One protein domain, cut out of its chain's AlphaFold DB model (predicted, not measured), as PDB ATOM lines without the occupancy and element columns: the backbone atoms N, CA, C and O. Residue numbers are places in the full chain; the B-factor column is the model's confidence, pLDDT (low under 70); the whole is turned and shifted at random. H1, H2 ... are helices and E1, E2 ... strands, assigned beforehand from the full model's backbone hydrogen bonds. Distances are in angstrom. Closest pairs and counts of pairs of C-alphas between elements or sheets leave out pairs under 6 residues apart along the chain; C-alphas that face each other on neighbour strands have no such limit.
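Overview. This is residues 4 to 91 of the 91 residues of an uncharacterized protein of Cronobacter sakazakii (strain ATCC BAA-894) (UniProt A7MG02). A small head with one long arm: five strands side by side make a sheet, the helix H2 grazes that sheet, and beyond H2 an arm sticks out, residues 73 to 91, of which 73 to 89 belong to the helix H3, and makes the length of the whole. The tiny helix H1 sits in the loop that leads from E5 back to H2. The printed part has 88 residues, with five named strands and then three named helices, in the order E1 E2 E3 E4 E5 H1 H2 H3. The sheet runs E1 E2 E3 E4 E5, antiparallel throughout, and the class is mixed, helices and strands. The whole is loose, with a radius of gyration of the C-alphas of 17.3 A, and flat, spanning 57 by 35 by 19 A.

Along the chain. Find C-alpha 4 at (94.218, -92.937, -5.445); from there E1 runs over residues 4 to 8, 13.8 A long. E2 follows at residues 14 to 19, 16.5 A, and E3 at residues 23 to 27, 13.7 A. Look next for E4 at residues 34 to 37, 10.2 A, and E5 at residues 43 to 45, 7.0 A. H1 holds residues 48 to 51, 4.9 A. H2, residues 57 to 67, begins at C-alpha 57 (105.860, -85.868, 0.813) and is 15.7 A long. H3, residues 71 to 89, runs 26.8 A to C-alpha 89 at (102.000, -56.141, -4.081).

Arrangement. Begin with the sheet, a meander, each strand the antiparallel neighbour of the one before; E1 and E5 are its edge strands. In the hairpin E1 and E2, N 5 and O 17 are 2.8 A apart, within hydrogen-bond range. The same holds for N 18 and O 25, 2.8 A, in the hairpin E2 and E3, for N 36 and O 24, 2.7 A, in the hairpin E3 and E4, and for N 35 and O 44, 2.9 A, in the hairpin E4 and E5. H2 is on the sheet but only grazes it, with residues 58 to 62. H1 is only just not on the sheet, with 4 pairs of C-alphas within 10 A. H1 and H2 are close but not clearly touching; their closest C-alphas, of Tyr 51 and Gln 63, are 7.8 A apart. H2 and H3 only just touch, only at the corner by their link, with 3 pairs of C-alphas within 8 A; the closest, of Glu 65 and Leu 71, are 5.6 A apart. They run opposite ways at a steep tilt of 63 degrees. H3 is apart from H1 and from the five strands. In H2 and H3 every O i to N i+4 pair is within hydrogen-bond range; H1 is too short for such a pair.

Size, cuts and confidence. Look at Asp 11 and Ser 91 for the two C-alphas farthest apart, 58.9 A. Residues 73 to 91 stand free; the body without them spans 35 by 32 by 20 A. The printed part has no cut and no long link. Its mean pLDDT is 77.3; among the 22 residues under 70 are residues 48 to 53 and 57 to 63.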
ATOM      1  N   THR A   4      94.900 -92.485  -6.655       78.62
ATOM      2  CA  THR A   4      94.218 -92.937  -5.445       78.62
ATOM      3  C   THR A   4      92.921 -93.643  -5.816       78.62
ATOM      4  O   THR A   4      92.212 -93.219  -6.732       78.62
ATOM      5  N   LYS A   5      92.622 -94.750  -5.137       81.94
ATOM      6  CA  LYS A   5      91.334 -95.438  -5.197       81.94
ATOM      7  C   LYS A   5      90.945 -95.927  -3.813       81.94
ATOM      8  O   LYS A   5      91.779 -96.469  -3.095       81.94
ATOM      9  N   PHE A   6      89.665 -95.783  -3.508       81.25
ATOM     10  CA  PHE A   6      89.055 -96.271  -2.286       81.25
ATOM     11  C   PHE A   6      87.691 -96.868  -2.630       81.25
ATOM     12  O   PHE A   6      86.887 -96.213  -3.295       81.25
ATOM     13  N   THR A   7      87.454 -98.103  -2.201       78.25
ATOM     14  CA  THR A   7      86.184 -98.807  -2.398       78.25
ATOM     15  C   THR A   7      85.815 -99.521  -1.109       78.25
ATOM     16  O   THR A   7      86.626-100.272  -0.572       78.25
ATOM     17  N   HIS A   8      84.583 -99.318  -0.653       77.94
ATOM     18  CA  HIS A   8      83.987-100.078   0.440       77.94
ATOM     19  C   HIS A   8      83.063-101.145  -0.146       77.94
ATOM     20  O   HIS A   8      82.240-100.833  -1.012       77.94
ATOM     21  N   TYR A   9      83.203-102.386   0.304       81.19
ATOM     22  CA  TYR A   9      82.330-103.489  -0.090       81.19
ATOM     23  C   TYR A   9      81.223-103.709   0.952       81.19
ATOM     24  O   TYR A   9      81.222-103.099   2.019       81.19
ATOM     25  N   GLU A  10      80.231-104.538   0.617       87.19
ATOM     26  CA  GLU A  10      79.090-104.835   1.502       87.19
ATOM     27  C   GLU A  10      79.465-105.716   2.702       87.19
ATOM     28  O   GLU A  10      78.722-105.775   3.676       87.19
ATOM     29  N   ASP A  11      80.603-106.404   2.635       85.38
ATOM     30  CA  ASP A  11      81.136-107.285   3.679       85.38
ATOM     31  C   ASP A  11      82.093-106.562   4.644       85.38
ATOM     32  O   ASP A  11      82.897-107.203   5.319       85.38
ATOM     33  N   ASP A  12      82.018-105.230   4.684       77.12
ATOM     34  CA  ASP A  12      82.892-104.332   5.446       77.12
ATOM     35  C   ASP A  12      84.383-104.403   5.066       77.12
ATOM     36  O   ASP A  12      85.230-103.797   5.731       77.12
ATOM     37  N   THR A  13      84.735-105.084   3.968       80.12
ATOM     38  CA  THR A  13      86.097-105.037   3.432       80.12
ATOM     39  C   THR A  13      86.339-103.738   2.669       80.12
ATOM     40  O   THR A  13      85.452-103.161   2.028       80.12
ATOM     41  N   ILE A  14      87.580-103.255   2.737       75.44
ATOM     42  CA  ILE A  14      87.994-101.997   2.118       75.44
ATOM     43  C   ILE A  14      89.135-102.278   1.153       75.44
ATOM     44  O   ILE A  14      90.208-102.719   1.559       75.44
ATOM     45  N   TYR A  15      88.932-101.948  -0.119       81.75
ATOM     46  CA  TYR A  15      90.033-101.838  -1.065       81.75
ATOM     47  C   TYR A  15      90.583-100.420  -1.050       81.75
ATOM     48  O   TYR A  15      89.854 -99.443  -1.257       81.75
ATOM     49  N   PHE A  16      91.894-100.318  -0.885       81.62
ATOM     50  CA  PHE A  16      92.611 -99.058  -0.953       81.62
ATOM     51  C   PHE A  16      93.832 -99.213  -1.846       81.62
ATOM     52  O   PHE A  16      94.554-100.202  -1.765       81.62
ATOM     53  N   LEU A  17      94.067 -98.217  -2.692       86.00
ATOM     54  CA  LEU A  17      95.257 -98.121  -3.523       86.00
ATOM     55  C   LEU A  17      95.714 -96.672  -3.577       86.00
ATOM     56  O   LEU A  17      94.970 -95.795  -4.009       86.00
ATOM     57  N   TYR A  18      96.975 -96.460  -3.242       82.25
ATOM     58  CA  TYR A  18      97.653 -95.183  -3.306       82.25
ATOM     59  C   TYR A  18      98.980 -95.349  -4.039       82.25
ATOM     60  O   TYR A  18      99.827 -96.139  -3.634       82.25
ATOM     61  N   VAL A  19      99.158 -94.653  -5.157       83.19
ATOM     62  CA  VAL A  19     100.353 -94.769  -6.000       83.19
ATOM     63  C   VAL A  19     100.913 -93.388  -6.277       83.19
ATOM     64  O   VAL A  19     100.223 -92.546  -6.850       83.19
ATOM     65  N   THR A  20     102.184 -93.209  -5.939       83.38
ATOM     66  CA  THR A  20     102.999 -92.031  -6.246       83.38
ATOM     67  C   THR A  20     104.092 -92.399  -7.243       83.38
ATOM     68  O   THR A  20     104.146 -93.506  -7.787       83.38
ATOM     69  N   GLN A  21     105.013 -91.468  -7.498       82.00
ATOM     70  CA  GLN A  21     106.218 -91.776  -8.268       82.00
ATOM     71  C   GLN A  21     107.182 -92.731  -7.553       82.00
ATOM     72  O   GLN A  21     107.997 -93.366  -8.229       82.00
ATOM     73  N   ASN A  22     107.113 -92.806  -6.223       82.50
ATOM     74  CA  ASN A  22     108.120 -93.452  -5.383       82.50
ATOM     75  C   ASN A  22     107.565 -94.631  -4.595       82.50
ATOM     76  O   ASN A  22     108.313 -95.569  -4.312       82.50
ATOM     77  N   ILE A  23     106.277 -94.605  -4.264       84.75
ATOM     78  CA  ILE A  23     105.643 -95.625  -3.449       84.75
ATOM     79  C   ILE A  23     104.313 -96.069  -4.042       84.75
ATOM     80  O   ILE A  23     103.612 -95.323  -4.724       84.75
ATOM     81  N   ARG A  24     103.958 -97.309  -3.743       87.81
ATOM     82  CA  ARG A  24     102.631 -97.870  -3.936       87.81
ATOM     83  C   ARG A  24     102.203 -98.492  -2.625       87.81
ATOM     84  O   ARG A  24     102.937 -99.303  -2.077       87.81
ATOM     85  N   ILE A  25     101.040 -98.105  -2.142       85.50
ATOM     86  CA  ILE A  25     100.431 -98.630  -0.933       85.50
ATOM     87  C   ILE A  25      99.094 -99.225  -1.325       85.50
ATOM     88  O   ILE A  25      98.344 -98.597  -2.072       85.50
ATOM     89  N   GLU A  26      98.798-100.430  -0.863       87.88
ATOM     90  CA  GLU A  26      97.499-101.035  -1.122       87.88
ATOM     91  C   GLU A  26      97.016-101.959  -0.012       87.88
ATOM     92  O   GLU A  26      97.804-102.448   0.792       87.88
ATOM     93  N   THR A  27      95.713-102.214  -0.006       84.94
ATOM     94  CA  THR A  27      95.104-103.386   0.628       84.94
ATOM     95  C   THR A  27      94.051-103.955  -0.317       84.94
ATOM     96  O   THR A  27      93.348-103.214  -1.009       84.94
ATOM     97  N   ASP A  28      93.969-105.282  -0.364       75.06
ATOM     98  CA  ASP A  28      92.974-106.034  -1.131       75.06
ATOM     99  C   ASP A  28      91.660-106.260  -0.359       75.06
ATOM    100  O   ASP A  28      90.776-106.957  -0.850       75.06
ATOM    101  N   GLY A  29      91.526-105.678   0.840       67.81
ATOM    102  CA  GLY A  29      90.373-105.852   1.725       67.81
ATOM    103  C   GLY A  29      90.431-107.097   2.610       67.81
ATOM    104  O   GLY A  29      89.667-107.191   3.566       67.81
ATOM    105  N   THR A  30      91.362-108.018   2.353       69.38
ATOM    106  CA  THR A  30      91.574-109.242   3.150       69.38
ATOM    107  C   THR A  30      92.923-109.280   3.866       69.38
ATOM    108  O   THR A  30      93.073-109.956   4.885       69.38
ATOM    109  N   SER A  31      93.897-108.537   3.350       66.31
ATOM    110  CA  SER A  31      95.275-108.478   3.820       66.31
ATOM    111  C   SER A  31      95.553-107.173   4.569       66.31
ATOM    112  O   SER A  31      94.900-106.145   4.355       66.31
ATOM    113  N   ASN A  32      96.584-107.197   5.421       74.50
ATOM    114  CA  ASN A  32      97.162-105.974   5.979       74.50
ATOM    115  C   ASN A  32      97.635-105.047   4.845       74.50
ATOM    116  O   ASN A  32      97.939-105.513   3.749       74.50
ATOM    117  N   LEU A  33      97.718-103.742   5.119       83.31
ATOM    118  CA  LEU A  33      98.314-102.774   4.196       83.31
ATOM    119  C   LEU A  33      99.699-103.251   3.743       83.31
ATOM    120  O   LEU A  33     100.489-103.745   4.543       83.31
ATOM    121  N   GLU A  34     100.011-103.071   2.467       88.31
ATOM    122  CA  GLU A  34     101.332-103.331   1.905       88.31
ATOM    123  C   GLU A  34     101.911-102.048   1.329       88.31
ATOM    124  O   GLU A  34     101.193-101.243   0.740       88.31
ATOM    125  N   ILE A  35     103.225-101.871   1.462       87.06
ATOM    126  CA  ILE A  35     103.976-100.815   0.790       87.06
ATOM    127  C   ILE A  35     105.003-101.416  -0.155       87.06
ATOM    128  O   ILE A  35     105.754-102.324   0.185       87.06
ATOM    129  N   GLN A  36     105.084-100.850  -1.348       89.00
ATOM    130  CA  GLN A  36     106.108-101.127  -2.333       89.00
ATOM    131  C   GLN A  36     106.826 -99.823  -2.659       89.00
ATOM    132  O   GLN A  36     106.216 -98.865  -3.129       89.00
ATOM    133  N   ARG A  37     108.143 -99.790  -2.443       86.88
ATOM    134  CA  ARG A  37     108.984 -98.664  -2.871       86.88
ATOM    135  C   ARG A  37     109.540 -98.942  -4.256       86.88
ATOM    136  O   ARG A  37     110.021-100.039  -4.531       86.88
ATOM    137  N   ARG A  38     109.557 -97.930  -5.117       82.69
ATOM    138  CA  ARG A  38     110.115 -98.016  -6.473       82.69
ATOM    139  C   ARG A  38     111.597 -98.389  -6.481       82.69
ATOM    140  O   ARG A  38     112.060 -98.995  -7.436       82.69
ATOM    141  N   SER A  39     112.339 -98.051  -5.428       81.06
ATOM    142  CA  SER A  39     113.757 -98.403  -5.300       81.06
ATOM    143  C   SER A  39     114.000 -99.905  -5.142       81.06
ATOM    144  O   SER A  39     115.032-100.397  -5.589       81.06
ATOM    145  N   SER A  40     113.073-100.638  -4.519       82.50
ATOM    146  CA  SER A  40     113.237-102.065  -4.218       82.50
ATOM    147  C   SER A  40     112.294-102.969  -5.008       82.50
ATOM    148  O   SER A  40     112.559-104.163  -5.106       82.50
ATOM    149  N   PHE A  41     111.177-102.430  -5.512       80.19
ATOM    150  CA  PHE A  41     110.045-103.169  -6.091       80.19
ATOM    151  C   PHE A  41     109.494-104.296  -5.202       80.19
ATOM    152  O   PHE A  41     108.640-105.071  -5.628       80.19
ATOM    153  N   LYS A  42     109.935-104.375  -3.947       85.12
ATOM    154  CA  LYS A  42     109.500-105.376  -2.985       85.12
ATOM    155  C   LYS A  42     108.313-104.819  -2.213       85.12
ATOM    156  O   LYS A  42     108.423-103.731  -1.648       85.12
ATOM    157  N   ALA A  43     107.211-105.564  -2.216       86.44
ATOM    158  CA  ALA A  43     106.093-105.321  -1.321       86.44
ATOM    159  C   ALA A  43     106.455-105.831   0.079       86.44
ATOM    160  O   ALA A  43     107.019-106.920   0.231       86.44
ATOM    161  N   GLU A  44     106.183-105.019   1.090       87.00
ATOM    162  CA  GLU A  44     106.339-105.379   2.492       87.00
ATOM    163  C   GLU A  44     105.080-105.000   3.276       87.00
ATOM    164  O   GLU A  44     104.448-103.992   2.951       87.00
ATOM    165  N   PRO A  45     104.722-105.771   4.317       86.56
ATOM    166  CA  PRO A  45     103.620-105.411   5.192       86.56
ATOM    167  C   PRO A  45     103.875-104.045   5.825       86.56
ATOM    168  O   PRO A  45     104.936-103.791   6.406       86.56
ATOM    169  N   LEU A  46     102.879-103.183   5.733       78.81
ATOM    170  CA  LEU A  46     102.845-101.870   6.332       78.81
ATOM    171  C   LEU A  46     101.824-101.885   7.468       78.81
ATOM    172  O   LEU A  46     100.627-102.041   7.261       78.81
ATOM    173  N   ASP A  47     102.314-101.707   8.689       75.62
ATOM    174  CA  ASP A  47     101.450-101.440   9.836       75.62
ATOM    175  C   ASP A  47     100.735-100.097   9.633       75.62
ATOM    176  O   ASP A  47     101.370 -99.097   9.290       75.62
ATOM    177  N   THR A  48      99.428-100.059   9.870       67.19
ATOM    178  CA  THR A  48      98.582 -98.866   9.765       67.19
ATOM    179  C   THR A  48      99.096 -97.710  10.629       67.19
ATOM    180  O   THR A  48      98.999 -96.555  10.227       67.19
ATOM    181  N   ASN A  49      99.728 -97.990  11.775       67.44
ATOM    182  CA  ASN A  49     100.366 -96.941  12.583       67.44
ATOM    183  C   ASN A  49     101.639 -96.392  11.929       67.44
ATOM    184  O   ASN A  49     101.946 -95.211  12.059       67.44
ATOM    185  N   ARG A  50     102.382 -97.242  11.209       63.53
ATOM    186  CA  ARG A  50     103.576 -96.839  10.455       63.53
ATOM    187  C   ARG A  50     103.222 -96.123   9.161       63.53
ATOM    188  O   ARG A  50     104.039 -95.346   8.681       63.53
ATOM    189  N   TYR A  51     102.036 -96.380   8.604       66.38
ATOM    190  CA  TYR A  51     101.510 -95.630   7.470       66.38
ATOM    191  C   TYR A  51     101.454 -94.137   7.785       66.38
ATOM    192  O   TYR A  51     102.001 -93.368   7.012       66.38
ATOM    193  N   LEU A  52     100.924 -93.750   8.952       65.31
ATOM    194  CA  LEU A  52     100.826 -92.354   9.414       65.31
ATOM    195  C   LEU A  52     102.176 -91.658   9.659       65.31
ATOM    196  O   LEU A  52     102.211 -90.484  10.011       65.31
ATOM    197  N   THR A  53     103.288 -92.384   9.546       67.69
ATOM    198  CA  THR A  53     104.635 -91.863   9.804       67.69
ATOM    199  C   THR A  53     105.559 -92.040   8.598       67.69
ATOM    200  O   THR A  53     106.780 -92.035   8.761       67.69
ATOM    201  N   ILE A  54     105.025 -92.291   7.396       71.19
ATOM    202  CA  ILE A  54     105.861 -92.398   6.193       71.19
ATOM    203  C   ILE A  54     106.314 -90.996   5.785       71.19
ATOM    204  O   ILE A  54     105.504 -90.191   5.336       71.19
ATOM    205  N   GLU A  55     107.623 -90.753   5.868       69.44
ATOM    206  CA  GLU A  55     108.303 -89.553   5.356       69.44
ATOM    207  C   GLU A  55     108.397 -89.566   3.812       69.44
ATOM    208  O   GLU A  55     109.479 -89.599   3.229       69.44
ATOM    209  N   ASP A  56     107.254 -89.617   3.129       71.56
ATOM    210  CA  ASP A  56     107.141 -89.390   1.683       71.56
ATOM    211  C   ASP A  56     106.157 -88.238   1.485       71.56
ATOM    212  O   ASP A  56     105.007 -88.352   1.896       71.56
ATOM    213  N   ASP A  57     106.615 -87.130   0.892       63.78
ATOM    214  CA  ASP A  57     105.860 -85.868   0.813       63.78
ATOM    215  C   ASP A  57     104.454 -86.040   0.215       63.78
ATOM    216  O   ASP A  57     103.500 -85.398   0.656       63.78
ATOM    217  N   GLU A  58     104.301 -86.931  -0.772       65.25
ATOM    218  CA  GLU A  58     102.994 -87.219  -1.358       65.25
ATOM    219  C   GLU A  58     102.145 -88.051  -0.375       65.25
ATOM    220  O   GLU A  58     100.968 -87.762  -0.171       65.25
ATOM    221  N   ALA A  59     102.715 -89.082   0.259       65.88
ATOM    222  CA  ALA A  59     101.996 -89.913   1.233       65.88
ATOM    223  C   ALA A  59     101.585 -89.148   2.499       65.88
ATOM    224  O   ALA A  59     100.497 -89.386   3.015       65.88
ATOM    225  N   ALA A  60     102.432 -88.232   2.973       68.31
ATOM    226  CA  ALA A  60     102.184 -87.379   4.127       68.31
ATOM    227  C   ALA A  60     101.001 -86.434   3.877       68.31
ATOM    228  O   ALA A  60     100.128 -86.311   4.728       68.31
ATOM    229  N   MET A  61     100.911 -85.840   2.679       65.31
ATOM    230  CA  MET A  61      99.736 -85.057   2.269       65.31
ATOM    231  C   MET A  61      98.438 -85.866   2.378       65.31
ATOM    232  O   MET A  61      97.450 -85.383   2.917       65.31
ATOM    233  N   PHE A  62      98.441 -87.109   1.898       64.50
ATOM    234  CA  PHE A  62      97.246 -87.949   1.932       64.50
ATOM    235  C   PHE A  62      96.925 -88.484   3.343       64.50
ATOM    236  O   PHE A  62      95.761 -88.619   3.713       64.50
ATOM    237  N   GLN A  63      97.943 -88.770   4.163       68.31
ATOM    238  CA  GLN A  63      97.754 -89.091   5.586       68.31
ATOM    239  C   GLN A  63      97.099 -87.925   6.327       68.31
ATOM    240  O   GLN A  63      96.200 -88.137   7.138       68.31
ATOM    241  N   GLU A  64      97.521 -86.703   6.018       70.00
ATOM    242  CA  GLU A  64      96.948 -85.503   6.605       70.00
ATOM    243  C   GLU A  64      95.503 -85.283   6.125       70.00
ATOM    244  O   GLU A  64      94.663 -84.944   6.947       70.00
ATOM    245  N   GLU A  65      95.154 -85.568   4.860       66.81
ATOM    246  CA  GLU A  65      93.752 -85.537   4.381       66.81
ATOM    247  C   GLU A  65      92.838 -86.532   5.121       66.81
ATOM    248  O   GLU A  65      91.661 -86.247   5.343       66.81
ATOM    249  N   LEU A  66      93.358 -87.695   5.534       65.62
ATOM    250  CA  LEU A  66      92.590 -88.679   6.308       65.62
ATOM    251  C   LEU A  66      92.263 -88.200   7.730       65.62
ATOM    252  O   LEU A  66      91.228 -88.576   8.279       65.62
ATOM    253  N   ILE A  67      93.150 -87.410   8.339       70.88
ATOM    254  CA  ILE A  67      92.971 -86.859   9.692       70.88
ATOM    255  C   ILE A  67      92.202 -85.534   9.630       70.88
ATOM    256  O   ILE A  67      91.372 -85.245  10.493       70.88
ATOM    257  N   ASN A  68      92.483 -84.738   8.603       72.88
ATOM    258  CA  ASN A  68      91.951 -83.410   8.383       72.88
ATOM    259  C   ASN A  68      91.190 -83.366   7.044       72.88
ATOM    260  O   ASN A  68      91.783 -83.061   6.005       72.88
ATOM    261  N   PRO A  69      89.871 -83.625   7.058       69.75
ATOM    262  CA  PRO A  69      89.066 -83.660   5.840       69.75
ATOM    263  C   PRO A  69      88.988 -82.303   5.117       69.75
ATOM    264  O   PRO A  69      88.678 -82.272   3.930       69.75
ATOM    265  N   ASP A  70      89.304 -81.196   5.799       78.94
ATOM    266  CA  ASP A  70      89.283 -79.841   5.232       78.94
ATOM    267  C   ASP A  70      90.641 -79.421   4.634       78.94
ATOM    268  O   ASP A  70      90.782 -78.305   4.123       78.94
ATOM    269  N   LEU A  71      91.666 -80.284   4.689       75.81
ATOM    270  CA  LEU A  71      93.035 -79.941   4.287       75.81
ATOM    271  C   LEU A  71      93.115 -79.457   2.833       75.81
ATOM    272  O   LEU A  71      93.795 -78.469   2.542       75.81
ATOM    273  N   GLU A  72      92.407 -80.119   1.917       73.38
ATOM    274  CA  GLU A  72      92.424 -79.752   0.499       73.38
ATOM    275  C   GLU A  72      91.845 -78.342   0.278       73.38
ATOM    276  O   GLU A  72      92.396 -77.535  -0.482       73.38
ATOM    277  N   ASP A  73      90.766 -78.012   0.988       79.88
ATOM    278  CA  ASP A  73      90.118 -76.704   0.919       79.88
ATOM    279  C   ASP A  73      90.968 -75.614   1.580       79.88
ATOM    280  O   ASP A  73      91.093 -74.514   1.033       79.88
ATOM    281  N   MET A  74      91.655 -75.930   2.682       74.38
ATOM    282  CA  MET A  74      92.649 -75.042   3.288       74.38
ATOM    283  C   MET A  74      93.808 -74.747   2.326       74.38
ATOM    284  O   MET A  74      94.181 -73.585   2.153       74.38
ATOM    285  N   ILE A  75      94.352 -75.761   1.644       74.31
ATOM    286  CA  ILE A  75      95.422 -75.581   0.648       74.31
ATOM    287  C   ILE A  75      94.941 -74.690  -0.505       74.31
ATOM    288  O   ILE A  75      95.675 -73.799  -0.949       74.31
ATOM    289  N   LYS A  76      93.715 -74.901  -1.002       76.31
ATOM    290  CA  LYS A  76      93.117 -74.061  -2.053       76.31
ATOM    291  C   LYS A  76      92.947 -72.616  -1.590       76.31
ATOM    292  O   LYS A  76      93.328 -71.702  -2.324       76.31
ATOM    293  N   ALA A  77      92.429 -72.404  -0.382       80.12
ATOM    294  CA  ALA A  77      92.228 -71.077   0.191       80.12
ATOM    295  C   ALA A  77      93.554 -70.323   0.367       80.12
ATOM    296  O   ALA A  77      93.655 -69.166  -0.040       80.12
ATOM    297  N   VAL A  78      94.591 -70.987   0.889       82.62
ATOM    298  CA  VAL A  78      95.931 -70.399   1.037       82.62
ATOM    299  C   VAL A  78      96.509 -70.015  -0.324       82.62
ATOM    300  O   VAL A  78      96.967 -68.890  -0.487       82.62
ATOM    301  N   LYS A  79      96.428 -70.891  -1.334       81.50
ATOM    302  CA  LYS A  79      96.902 -70.576  -2.695       81.50
ATOM    303  C   LYS A  79      96.184 -69.374  -3.304       81.50
ATOM    304  O   LYS A  79      96.826 -68.535  -3.934       81.50
ATOM    305  N   LEU A  80      94.863 -69.291  -3.127       84.56
ATOM    306  CA  LEU A  80      94.068 -68.164  -3.607       84.56
ATOM    307  C   LEU A  80      94.480 -66.864  -2.908       84.56
ATOM    308  O   LEU A  80      94.665 -65.845  -3.567       84.56
ATOM    309  N   PHE A  81      94.656 -66.915  -1.587       82.25
ATOM    310  CA  PHE A  81      95.071 -65.767  -0.794       82.25
ATOM    311  C   PHE A  81      96.472 -65.281  -1.176       82.25
ATOM    312  O   PHE A  81      96.648 -64.092  -1.416       82.25
ATOM    313  N   THR A  82      97.448 -66.184  -1.309       84.06
ATOM    314  CA  THR A  82      98.809 -65.831  -1.745       84.06
ATOM    315  C   THR A  82      98.790 -65.143  -3.102       84.06
ATOM    316  O   THR A  82      99.373 -64.078  -3.252       84.06
ATOM    317  N   ARG A  83      98.036 -65.684  -4.066       87.25
ATOM    318  CA  ARG A  83      97.912 -65.073  -5.391       87.25
ATOM    319  C   ARG A  83      97.300 -63.669  -5.340       87.25
ATOM    320  O   ARG A  83      97.786 -62.773  -6.020       87.25
ATOM    321  N   LEU A  84      96.247 -63.472  -4.544       88.81
ATOM    322  CA  LEU A  84      95.641 -62.149  -4.355       88.81
ATOM    323  C   LEU A  84      96.628 -61.158  -3.730       88.81
ATOM    324  O   LEU A  84      96.641 -59.988  -4.100       88.81
ATOM    325  N   MET A  85      97.455 -61.621  -2.792       88.62
ATOM    326  CA  MET A  85      98.487 -60.799  -2.165       88.62
ATOM    327  C   MET A  85      99.612 -60.434  -3.137       88.62
ATOM    328  O   MET A  85     100.070 -59.296  -3.111       88.62
ATOM    329  N   ASP A  86     100.024 -61.352  -4.012       88.00
ATOM    330  CA  ASP A  86     101.027 -61.076  -5.045       88.00
ATOM    331  C   ASP A  86     100.510 -60.017  -6.037       88.00
ATOM    332  O   ASP A  86     101.198 -59.037  -6.312       88.00
ATOM    333  N   GLU A  87      99.255 -60.143  -6.485       83.12
ATOM    334  CA  GLU A  87      98.605 -59.174  -7.382       83.12
ATOM    335  C   GLU A  87      98.447 -57.776  -6.734       83.12
ATOM    336  O   GLU A  87      98.525 -56.766  -7.430       83.12
ATOM    337  N   LEU A  88      98.265 -57.699  -5.409       74.56
ATOM    338  CA  LEU A  88      98.202 -56.437  -4.650       74.56
ATOM    339  C   LEU A  88      99.578 -55.812  -4.375       74.56
ATOM    340  O   LEU A  88      99.677 -54.601  -4.206       74.56
ATOM    341  N   CYS A  89     100.633 -56.621  -4.285       70.00
ATOM    342  CA  CYS A  89     102.000 -56.141  -4.081       70.00
ATOM    343  C   CYS A  89     102.663 -55.669  -5.386       70.00
ATOM    344  O   CYS A  89     103.630 -54.909  -5.329       70.00
ATOM    345  N   GLU A  90     102.163 -56.108  -6.544       61.94
ATOM    346  CA  GLU A  90     102.626 -55.672  -7.870       61.94
ATOM    347  C   GLU A  90     101.875 -54.439  -8.427       61.94
ATOM    348  O   GLU A  90     102.253 -53.934  -9.489       61.94
ATOM    349  N   SER A  91     100.847 -53.931  -7.726       53.09
ATOM    350  CA  SER A  91     100.063 -52.729  -8.089       53.09
ATOM    351  C   SER A  91     100.537 -51.456  -7.390       53.09
ATOM    352  O   SER A  91     100.603 -50.402  -8.062       53.09
TER     353      SER A  91